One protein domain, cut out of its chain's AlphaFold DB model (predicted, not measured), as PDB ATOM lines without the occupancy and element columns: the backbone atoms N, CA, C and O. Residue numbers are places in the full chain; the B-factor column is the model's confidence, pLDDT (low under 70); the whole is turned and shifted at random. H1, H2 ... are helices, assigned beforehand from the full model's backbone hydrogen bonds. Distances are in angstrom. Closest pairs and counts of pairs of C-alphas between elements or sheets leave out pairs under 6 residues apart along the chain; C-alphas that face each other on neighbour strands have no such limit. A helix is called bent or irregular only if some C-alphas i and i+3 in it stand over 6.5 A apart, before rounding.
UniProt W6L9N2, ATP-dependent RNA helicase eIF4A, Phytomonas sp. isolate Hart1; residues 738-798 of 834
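Overview. This is residues 738 to 798 of the 834 residues of the protein "ATP-dependent RNA helicase eIF4A" of Phytomonas sp. isolate Hart1 (UniProt W6L9N2). This is a lopsided helical hairpin: the shorter helix H1 is followed by a looping link, and the much longer helix H2 folds back past it at a slant. The first part of H2 packs on H1, while residues 778 to 798, nearly all in H2, stick out as a bare arm that makes the length of the whole. The printed part has 61 residues with two named helices, H1 then H2, and no named strand; its class is all helix. It is extended, with a radius of gyration of the C-alphas of 18.0 A and spans of 60 by 19 by 13 A.

Arrangement. Start with H1, residues 738 to 756, and compare it with H2, residues 767 to 797: they form a hairpin, running opposite ways at a steep tilt of 40 degrees. Look at Val 740 and Asn 773, whose C-alphas are the closest of the two helices at 5.5 A. H1 touches H2 with residues 740 to 747 alone, and H2 touches H1 with residues 769 to 777 alone. In H1 every backbone O i to N i+4 pair is within hydrogen-bond range; in H2 it is 24 of 27.

Along the chain. Find C-alpha 738 at (31.702, 90.515, -31.405); from there H1 runs 26.5 A to C-alpha 756 at (49.215, 108.000, -21.908). After a short link of 10 residues, H2 runs 46.0 A from C-alpha 767 to C-alpha 797 at (31.030, 63.122, -51.419). H2 is neither bent nor irregular, but only just: C-alphas 794 and 797 are 6.2 A apart.

Size, cuts and confidence. The two C-alphas farthest apart, those of Asp 758 and Tyr 798, are 60.9 A apart. Without residues 778 to 798, which stand free, the body spans 31 by 16 by 11 A. The printed part has no cut. In the B-factor column you will find a mean pLDDT of the printed part of 79.9, with residues 761 to 764 and 794 to 798 under 70.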
ATOM      1  N   LYS A 738      32.306  89.249 -31.853       87.50
ATOM      2  CA  LYS A 738      31.702  90.515 -31.405       87.50
ATOM      3  C   LYS A 738      31.830  90.715 -29.898       87.50
ATOM      4  O   LYS A 738      32.080  91.843 -29.485       87.50
ATOM      5  N   GLU A 739      31.666  89.668 -29.092       86.38
ATOM      6  CA  GLU A 739      31.878  89.742 -27.640       86.38
ATOM      7  C   GLU A 739      33.323  90.100 -27.306       86.38
ATOM      8  O   GLU A 739      33.554  91.140 -26.691       86.38
ATOM      9  N   VAL A 740      34.283  89.312 -27.804       88.12
ATOM     10  CA  VAL A 740      35.720  89.553 -27.594       88.12
ATOM     11  C   VAL A 740      36.121  90.947 -28.085       88.12
ATOM     12  O   VAL A 740      36.902  91.637 -27.435       88.12
ATOM     13  N   GLY A 741      35.552  91.413 -29.203       84.69
ATOM     14  CA  GLY A 741      35.777  92.770 -29.701       84.69
ATOM     15  C   GLY A 741      35.227  93.882 -28.795       84.69
ATOM     16  O   GLY A 741      35.823  94.954 -28.742       84.69
ATOM     17  N   LYS A 742      34.117  93.657 -28.073       85.50
ATOM     18  CA  LYS A 742      33.538  94.633 -27.128       85.50
ATOM     19  C   LYS A 742      34.369  94.742 -25.846       85.50
ATOM     20  O   LYS A 742      34.681  95.850 -25.421       85.50
ATOM     21  N   THR A 743      34.702  93.608 -25.232       82.88
ATOM     22  CA  THR A 743      35.447  93.534 -23.962       82.88
ATOM     23  C   THR A 743      36.902  93.956 -24.150       82.88
ATOM     24  O   THR A 743      37.378  94.839 -23.439       82.88
ATOM     25  N   SER A 744      37.582  93.409 -25.166       83.19
ATOM     26  CA  SER A 744      38.984  93.724 -25.463       83.19
ATOM     27  C   SER A 744      39.179  95.209 -25.780       83.19
ATOM     28  O   SER A 744      40.073  95.829 -25.217       83.19
ATOM     29  N   ALA A 745      38.296  95.834 -26.571       81.81
ATOM     30  CA  ALA A 745      38.383  97.272 -26.848       81.81
ATOM     31  C   ALA A 745      38.207  98.149 -25.589       81.81
ATOM     32  O   ALA A 745      38.761  99.245 -25.528       81.81
ATOM     33  N   GLY A 746      37.468  97.673 -24.579       80.06
ATOM     34  CA  GLY A 746      37.377  98.322 -23.270       80.06
ATOM     35  C   GLY A 746      38.703  98.261 -22.511       80.06
ATOM     36  O   GLY A 746      39.268  99.303 -22.179       80.06
ATOM     37  N   ASN A 747      39.237  97.055 -22.307       82.38
ATOM     38  CA  ASN A 747      40.518  96.842 -21.623       82.38
ATOM     39  C   ASN A 747      41.704  97.489 -22.366       82.38
ATOM     40  O   ASN A 747      42.600  98.046 -21.739       82.38
ATOM     41  N   GLU A 748      41.712  97.478 -23.700       81.94
ATOM     42  CA  GLU A 748      42.728  98.138 -24.528       81.94
ATOM     43  C   GLU A 748      42.637  99.672 -24.445       81.94
ATOM     44  O   GLU A 748      43.668 100.346 -24.423       81.94
ATOM     45  N   TRP A 749      41.429 100.241 -24.348       82.62
ATOM     46  CA  TRP A 749      41.264 101.669 -24.072       82.62
ATOM     47  C   TRP A 749      41.795 102.034 -22.681       82.62
ATOM     48  O   TRP A 749      42.548 102.997 -22.577       82.62
ATOM     49  N   VAL A 750      41.500 101.239 -21.643       81.62
ATOM     50  CA  VAL A 750      42.049 101.456 -20.290       81.62
ATOM     51  C   VAL A 750      43.579 101.375 -20.297       81.62
ATOM     52  O   VAL A 750      44.226 102.337 -19.896       81.62
ATOM     53  N   ARG A 751      44.174 100.303 -20.850       83.62
ATOM     54  CA  ARG A 751      45.641 100.160 -20.985       83.62
ATOM     55  C   ARG A 751      46.287 101.346 -21.711       83.62
ATOM     56  O   ARG A 751      47.362 101.790 -21.314       83.62
ATOM     57  N   ARG A 752      45.652 101.849 -22.777       84.12
ATOM     58  CA  ARG A 752      46.127 103.016 -23.536       84.12
ATOM     59  C   ARG A 752      46.070 104.288 -22.691       84.12
ATOM     60  O   ARG A 752      47.093 104.944 -22.557       84.12
ATOM     61  N   MET A 753      44.922 104.591 -22.083       82.19
ATOM     62  CA  MET A 753      44.756 105.792 -21.255       82.19
ATOM     63  C   MET A 753      45.674 105.795 -20.028       82.19
ATOM     64  O   MET A 753      46.223 106.840 -19.700       82.19
ATOM     65  N   SER A 754      45.866 104.647 -19.368       83.62
ATOM     66  CA  SER A 754      46.822 104.502 -18.261       83.62
ATOM     67  C   SER A 754      48.251 104.812 -18.714       83.62
ATOM     68  O   SER A 754      48.920 105.626 -18.088       83.62
ATOM     69  N   ARG A 755      48.694 104.256 -19.852       83.44
ATOM     70  CA  ARG A 755      50.028 104.532 -20.416       83.44
ATOM     71  C   ARG A 755      50.205 105.985 -20.870       83.44
ATOM     72  O   ARG A 755      51.272 106.546 -20.679       83.44
ATOM     73  N   GLU A 756      49.182 106.595 -21.467       84.56
ATOM     74  CA  GLU A 756      49.215 108.000 -21.908       84.56
ATOM     75  C   GLU A 756      49.167 109.002 -20.738       84.56
ATOM     76  O   GLU A 756      49.565 110.152 -20.904       84.56
ATOM     77  N   ALA A 757      48.690 108.579 -19.563       83.00
ATOM     78  CA  ALA A 757      48.609 109.397 -18.352       83.00
ATOM     79  C   ALA A 757      49.713 109.103 -17.314       83.00
ATOM     80  O   ALA A 757      49.710 109.735 -16.259       83.00
ATOM     81  N   ASP A 758      50.607 108.151 -17.604       80.50
ATOM     82  CA  ASP A 758      51.603 107.578 -16.684       80.50
ATOM     83  C   ASP A 758      50.988 107.130 -15.339       80.50
ATOM     84  O   ASP A 758      51.432 107.475 -14.244       80.50
ATOM     85  N   LEU A 759      49.873 106.394 -15.441       78.12
ATOM     86  CA  LEU A 759      49.114 105.840 -14.321       78.12
ATOM     87  C   LEU A 759      49.174 104.314 -14.328       78.12
ATOM     88  O   LEU A 759      49.050 103.677 -15.377       78.12
ATOM     89  N   GLU A 760      49.247 103.721 -13.139       71.25
ATOM     90  CA  GLU A 760      49.117 102.275 -12.969       71.25
ATOM     91  C   GLU A 760      47.757 101.758 -13.474       71.25
ATOM     92  O   GLU A 760      46.731 102.449 -13.473       71.25
ATOM     93  N   VAL A 761      47.751 100.504 -13.926       66.75
ATOM     94  CA  VAL A 761      46.573  99.824 -14.481       66.75
ATOM     95  C   VAL A 761      45.786  99.165 -13.338       66.75
ATOM     96  O   VAL A 761      45.698  97.945 -13.251       66.75
ATOM     97  N   GLY A 762      45.273  99.990 -12.419       65.06
ATOM     98  CA  GLY A 762      44.471  99.547 -11.268       65.06
ATOM     99  C   GLY A 762      43.031  99.143 -11.625       65.06
ATOM    100  O   GLY A 762      42.703  98.947 -12.795       65.06
ATOM    101  N   ASP A 763      42.157  99.104 -10.612       66.38
ATOM    102  CA  ASP A 763      40.789  98.528 -10.538       66.38
ATOM    103  C   ASP A 763      39.795  98.830 -11.690       66.38
ATOM    104  O   ASP A 763      38.688  98.295 -11.735       66.38
ATOM    105  N   LEU A 764      40.141  99.722 -12.618       65.88
ATOM    106  CA  LEU A 764      39.380 100.022 -13.836       65.88
ATOM    107  C   LEU A 764      39.616  99.010 -14.971       65.88
ATOM    108  O   LEU A 764      38.917  99.062 -15.986       65.88
ATOM    109  N   TYR A 765      40.605  98.131 -14.829       73.62
ATOM    110  CA  TYR A 765      40.993  97.109 -15.795       73.62
ATOM    111  C   TYR A 765      40.475  95.727 -15.363       73.62
ATOM    112  O   TYR A 765      40.527  95.378 -14.188       73.62
ATOM    113  N   ASN A 766      39.926  94.952 -16.305       79.50
ATOM    114  CA  ASN A 766      39.184  93.727 -15.999       79.50
ATOM    115  C   ASN A 766      39.908  92.474 -16.531       79.50
ATOM    116  O   ASN A 766      39.746  92.098 -17.697       79.50
ATOM    117  N   ASP A 767      40.688  91.818 -15.667       78.56
ATOM    118  CA  ASP A 767      41.406  90.579 -16.000       78.56
ATOM    119  C   ASP A 767      40.495  89.359 -16.199       78.56
ATOM    120  O   ASP A 767      40.838  88.482 -16.995       78.56
ATOM    121  N   GLU A 768      39.329  89.304 -15.545       82.50
ATOM    122  CA  GLU A 768      38.342  88.227 -15.726       82.50
ATOM    123  C   GLU A 768      37.802  88.228 -17.162       82.50
ATOM    124  O   GLU A 768      37.798  87.202 -17.840       82.50
ATOM    125  N   ALA A 769      37.456  89.407 -17.684       80.06
ATOM    126  CA  ALA A 769      37.032  89.589 -19.066       80.06
ATOM    127  C   ALA A 769      38.154  89.249 -20.060       80.06
ATOM    128  O   ALA A 769      37.882  88.696 -21.127       80.06
ATOM    129  N   ASP A 770      39.420  89.522 -19.726       82.94
ATOM    130  CA  ASP A 770      40.555  89.095 -20.550       82.94
ATOM    131  C   ASP A 770      40.839  87.581 -20.427       82.94
ATOM    132  O   ASP A 770      41.330  86.980 -21.387       82.94
ATOM    133  N   ALA A 771      40.470  86.926 -19.319       84.75
ATOM    134  CA  ALA A 771      40.463  85.467 -19.182       84.75
ATOM    135  C   ALA A 771      39.357  84.822 -20.031       84.75
ATOM    136  O   ALA A 771      39.672  83.991 -20.888       84.75
ATOM    137  N   GLU A 772      38.108  85.280 -19.901       84.75
ATOM    138  CA  GLU A 772      36.997  84.902 -20.785       84.75
ATOM    139  C   GLU A 772      37.374  85.083 -22.260       84.75
ATOM    140  O   GLU A 772      37.141  84.199 -23.083       84.75
ATOM    141  N   ASN A 773      38.001  86.210 -22.616       87.44
ATOM    142  CA  ASN A 773      38.437  86.475 -23.984       87.44
ATOM    143  C   ASN A 773      39.430  85.423 -24.487       87.44
ATOM    144  O   ASN A 773      39.301  84.961 -25.624       87.44
ATOM    145  N   ARG A 774      40.397  84.999 -23.660       87.62
ATOM    146  CA  ARG A 774      41.340  83.924 -24.017       87.62
ATOM    147  C   ARG A 774      40.603  82.610 -24.296       87.62
ATOM    148  O   ARG A 774      40.972  81.905 -25.237       87.62
ATOM    149  N   GLU A 775      39.548  82.295 -23.551       87.44
ATOM    150  CA  GLU A 775      38.735  81.089 -23.761       87.44
ATOM    151  C   GLU A 775      37.824  81.187 -24.986       87.44
ATOM    152  O   GLU A 775      37.849  80.298 -25.838       87.44
ATOM    153  N   LYS A 776      37.121  82.308 -25.167       86.75
ATOM    154  CA  LYS A 776      36.317  82.588 -26.366       86.75
ATOM    155  C   LYS A 776      37.185  82.551 -27.634       86.75
ATOM    156  O   LYS A 776      36.765  81.997 -28.647       86.75
ATOM    157  N   ILE A 777      38.439  83.016 -27.576       88.88
ATOM    158  CA  ILE A 777      39.423  82.880 -28.668       88.88
ATOM    159  C   ILE A 777      39.831  81.413 -28.912       88.88
ATOM    160  O   ILE A 777      39.948  81.012 -30.074       88.88
ATOM    161  N   LYS A 778      40.031  80.591 -27.868       91.00
ATOM    162  CA  LYS A 778      40.261  79.135 -28.023       91.00
ATOM    163  C   LYS A 778      39.051  78.464 -28.695       91.00
ATOM    164  O   LYS A 778      39.236  77.722 -29.660       91.00
ATOM    165  N   ALA A 779      37.831  78.785 -28.257       87.94
ATOM    166  CA  ALA A 779      36.588  78.272 -28.832       87.94
ATOM    167  C   ALA A 779      36.419  78.677 -30.308       87.94
ATOM    168  O   ALA A 779      36.189  77.815 -31.151       87.94
ATOM    169  N   ILE A 780      36.646  79.950 -30.664       88.69
ATOM    170  CA  ILE A 780      36.645  80.422 -32.063       88.69
ATOM    171  C   ILE A 780      37.640  79.624 -32.923       88.69
ATOM    172  O   ILE A 780      37.308  79.241 -34.046       88.69
ATOM    173  N   LYS A 781      38.852  79.345 -32.418       90.94
ATOM    174  CA  LYS A 781      39.853  78.534 -33.141       90.94
ATOM    175  C   LYS A 781      39.384  77.088 -33.354       90.94
ATOM    176  O   LYS A 781      39.667  76.524 -34.409       90.94
ATOM    177  N   LEU A 782      38.668  76.496 -32.396       91.50
ATOM    178  CA  LEU A 782      38.102  75.149 -32.522       91.50
ATOM    179  C   LEU A 782      36.927  75.112 -33.515       91.50
ATOM    180  O   LEU A 782      36.945  74.307 -34.444       91.50
ATOM    181  N   LEU A 783      35.964  76.029 -33.379       88.50
ATOM    182  CA  LEU A 783      34.795  76.142 -34.260       88.50
ATOM    183  C   LEU A 783      35.202  76.387 -35.722       88.50
ATOM    184  O   LEU A 783      34.638  75.770 -36.622       88.50
ATOM    185  N   LYS A 784      36.226  77.221 -35.969       90.00
ATOM    186  CA  LYS A 784      36.786  77.420 -37.317       90.00
ATOM    187  C   LYS A 784      37.375  76.136 -37.900       90.00
ATOM    188  O   LYS A 784      37.033  75.777 -39.020       90.00
ATOM    189  N   ARG A 785      38.188  75.400 -37.128       89.50
ATOM    190  CA  ARG A 785      38.742  74.106 -37.569       89.50
ATOM    191  C   ARG A 785      37.641  73.110 -37.940       89.50
ATOM    192  O   ARG A 785      37.827  72.349 -38.884       89.50
ATOM    193  N   GLU A 786      36.519  73.103 -37.220       88.50
ATOM    194  CA  GLU A 786      35.390  72.221 -37.532       88.50
ATOM    195  C   GLU A 786      34.623  72.678 -38.781       88.50
ATOM    196  O   GLU A 786      34.375  71.867 -39.673       88.50
ATOM    197  N   LEU A 787      34.354  73.980 -38.920       88.75
ATOM    198  CA  LEU A 787      33.771  74.561 -40.134       88.75
ATOM    199  C   LEU A 787      34.625  74.255 -41.380       88.75
ATOM    200  O   LEU A 787      34.084  73.868 -42.420       88.75
ATOM    201  N   ASP A 788      35.954  74.325 -41.264       86.31
ATOM    202  CA  ASP A 788      36.885  73.944 -42.330       86.31
ATOM    203  C   ASP A 788      36.815  72.437 -42.655       86.31
ATOM    204  O   ASP A 788      36.878  72.048 -43.824       86.31
ATOM    205  N   LYS A 789      36.696  71.555 -41.643       86.56
ATOM    206  CA  LYS A 789      36.515  70.102 -41.854       86.56
ATOM    207  C   LYS A 789      35.209  69.814 -42.590       86.56
ATOM    208  O   LYS A 789      35.234  69.054 -43.555       86.56
ATOM    209  N   MET A 790      34.094  70.398 -42.149       82.56
ATOM    210  CA  MET A 790      32.784  70.186 -42.768       82.56
ATOM    211  C   MET A 790      32.770  70.701 -44.216       82.56
ATOM    212  O   MET A 790      32.390  69.960 -45.122       82.56
ATOM    213  N   THR A 791      33.324  71.896 -44.458       80.75
ATOM    214  CA  THR A 791      33.456  72.476 -45.808       80.75
ATOM    215  C   THR A 791      34.275  71.571 -46.740       80.75
ATOM    216  O   THR A 791      33.857  71.321 -47.870       80.75
ATOM    217  N   ARG A 792      35.400  71.010 -46.264       78.50
ATOM    218  CA  ARG A 792      36.203  70.037 -47.033       78.50
ATOM    219  C   ARG A 792      35.477  68.706 -47.260       78.50
ATOM    220  O   ARG A 792      35.537  68.175 -48.363       78.50
ATOM    221  N   LYS A 793      34.766  68.172 -46.257       71.62
ATOM    222  CA  LYS A 793      33.967  66.937 -46.398       71.62
ATOM    223  C   LYS A 793      32.860  67.091 -47.443       71.62
ATOM    224  O   LYS A 793      32.654  66.179 -48.239       71.62
ATOM    225  N   PHE A 794      32.184  68.241 -47.473       63.00
ATOM    226  CA  PHE A 794      31.096  68.505 -48.417       63.00
ATOM    227  C   PHE A 794      31.558  68.429 -49.886       63.00
ATOM    228  O   PHE A 794      30.863  67.856 -50.722       63.00
ATOM    229  N   MET A 795      32.774  68.906 -50.180       53.47
ATOM    230  CA  MET A 795      33.396  68.784 -51.509       53.47
ATOM    231  C   MET A 795      33.689  67.329 -51.924       53.47
ATOM    232  O   MET A 795      33.766  67.051 -53.115       53.47
ATOM    233  N   GLY A 796      33.874  66.406 -50.973       39.09
ATOM    234  CA  GLY A 796      34.377  65.054 -51.249       39.09
ATOM    235  C   GLY A 796      33.329  64.009 -51.649       39.09
ATOM    236  O   GLY A 796      33.683  63.056 -52.330       39.09
ATOM    237  N   SER A 797      32.063  64.168 -51.240       38.78
ATOM    238  CA  SER A 797      31.030  63.122 -51.419       38.78
ATOM    239  C   SER A 797      30.075  63.387 -52.592       38.78
ATOM    240  O   SER A 797      29.741  62.479 -53.345       38.78
ATOM    241  N   TYR A 798      29.680  64.649 -52.798       43.47
ATOM    242  CA  TYR A 798      28.832  65.061 -53.929       43.47
ATOM    243  C   TYR A 798      29.634  65.708 -55.077       43.47
ATOM    244  O   TYR A 798      29.079  66.020 -56.128       43.47
TER     245      TYR A 798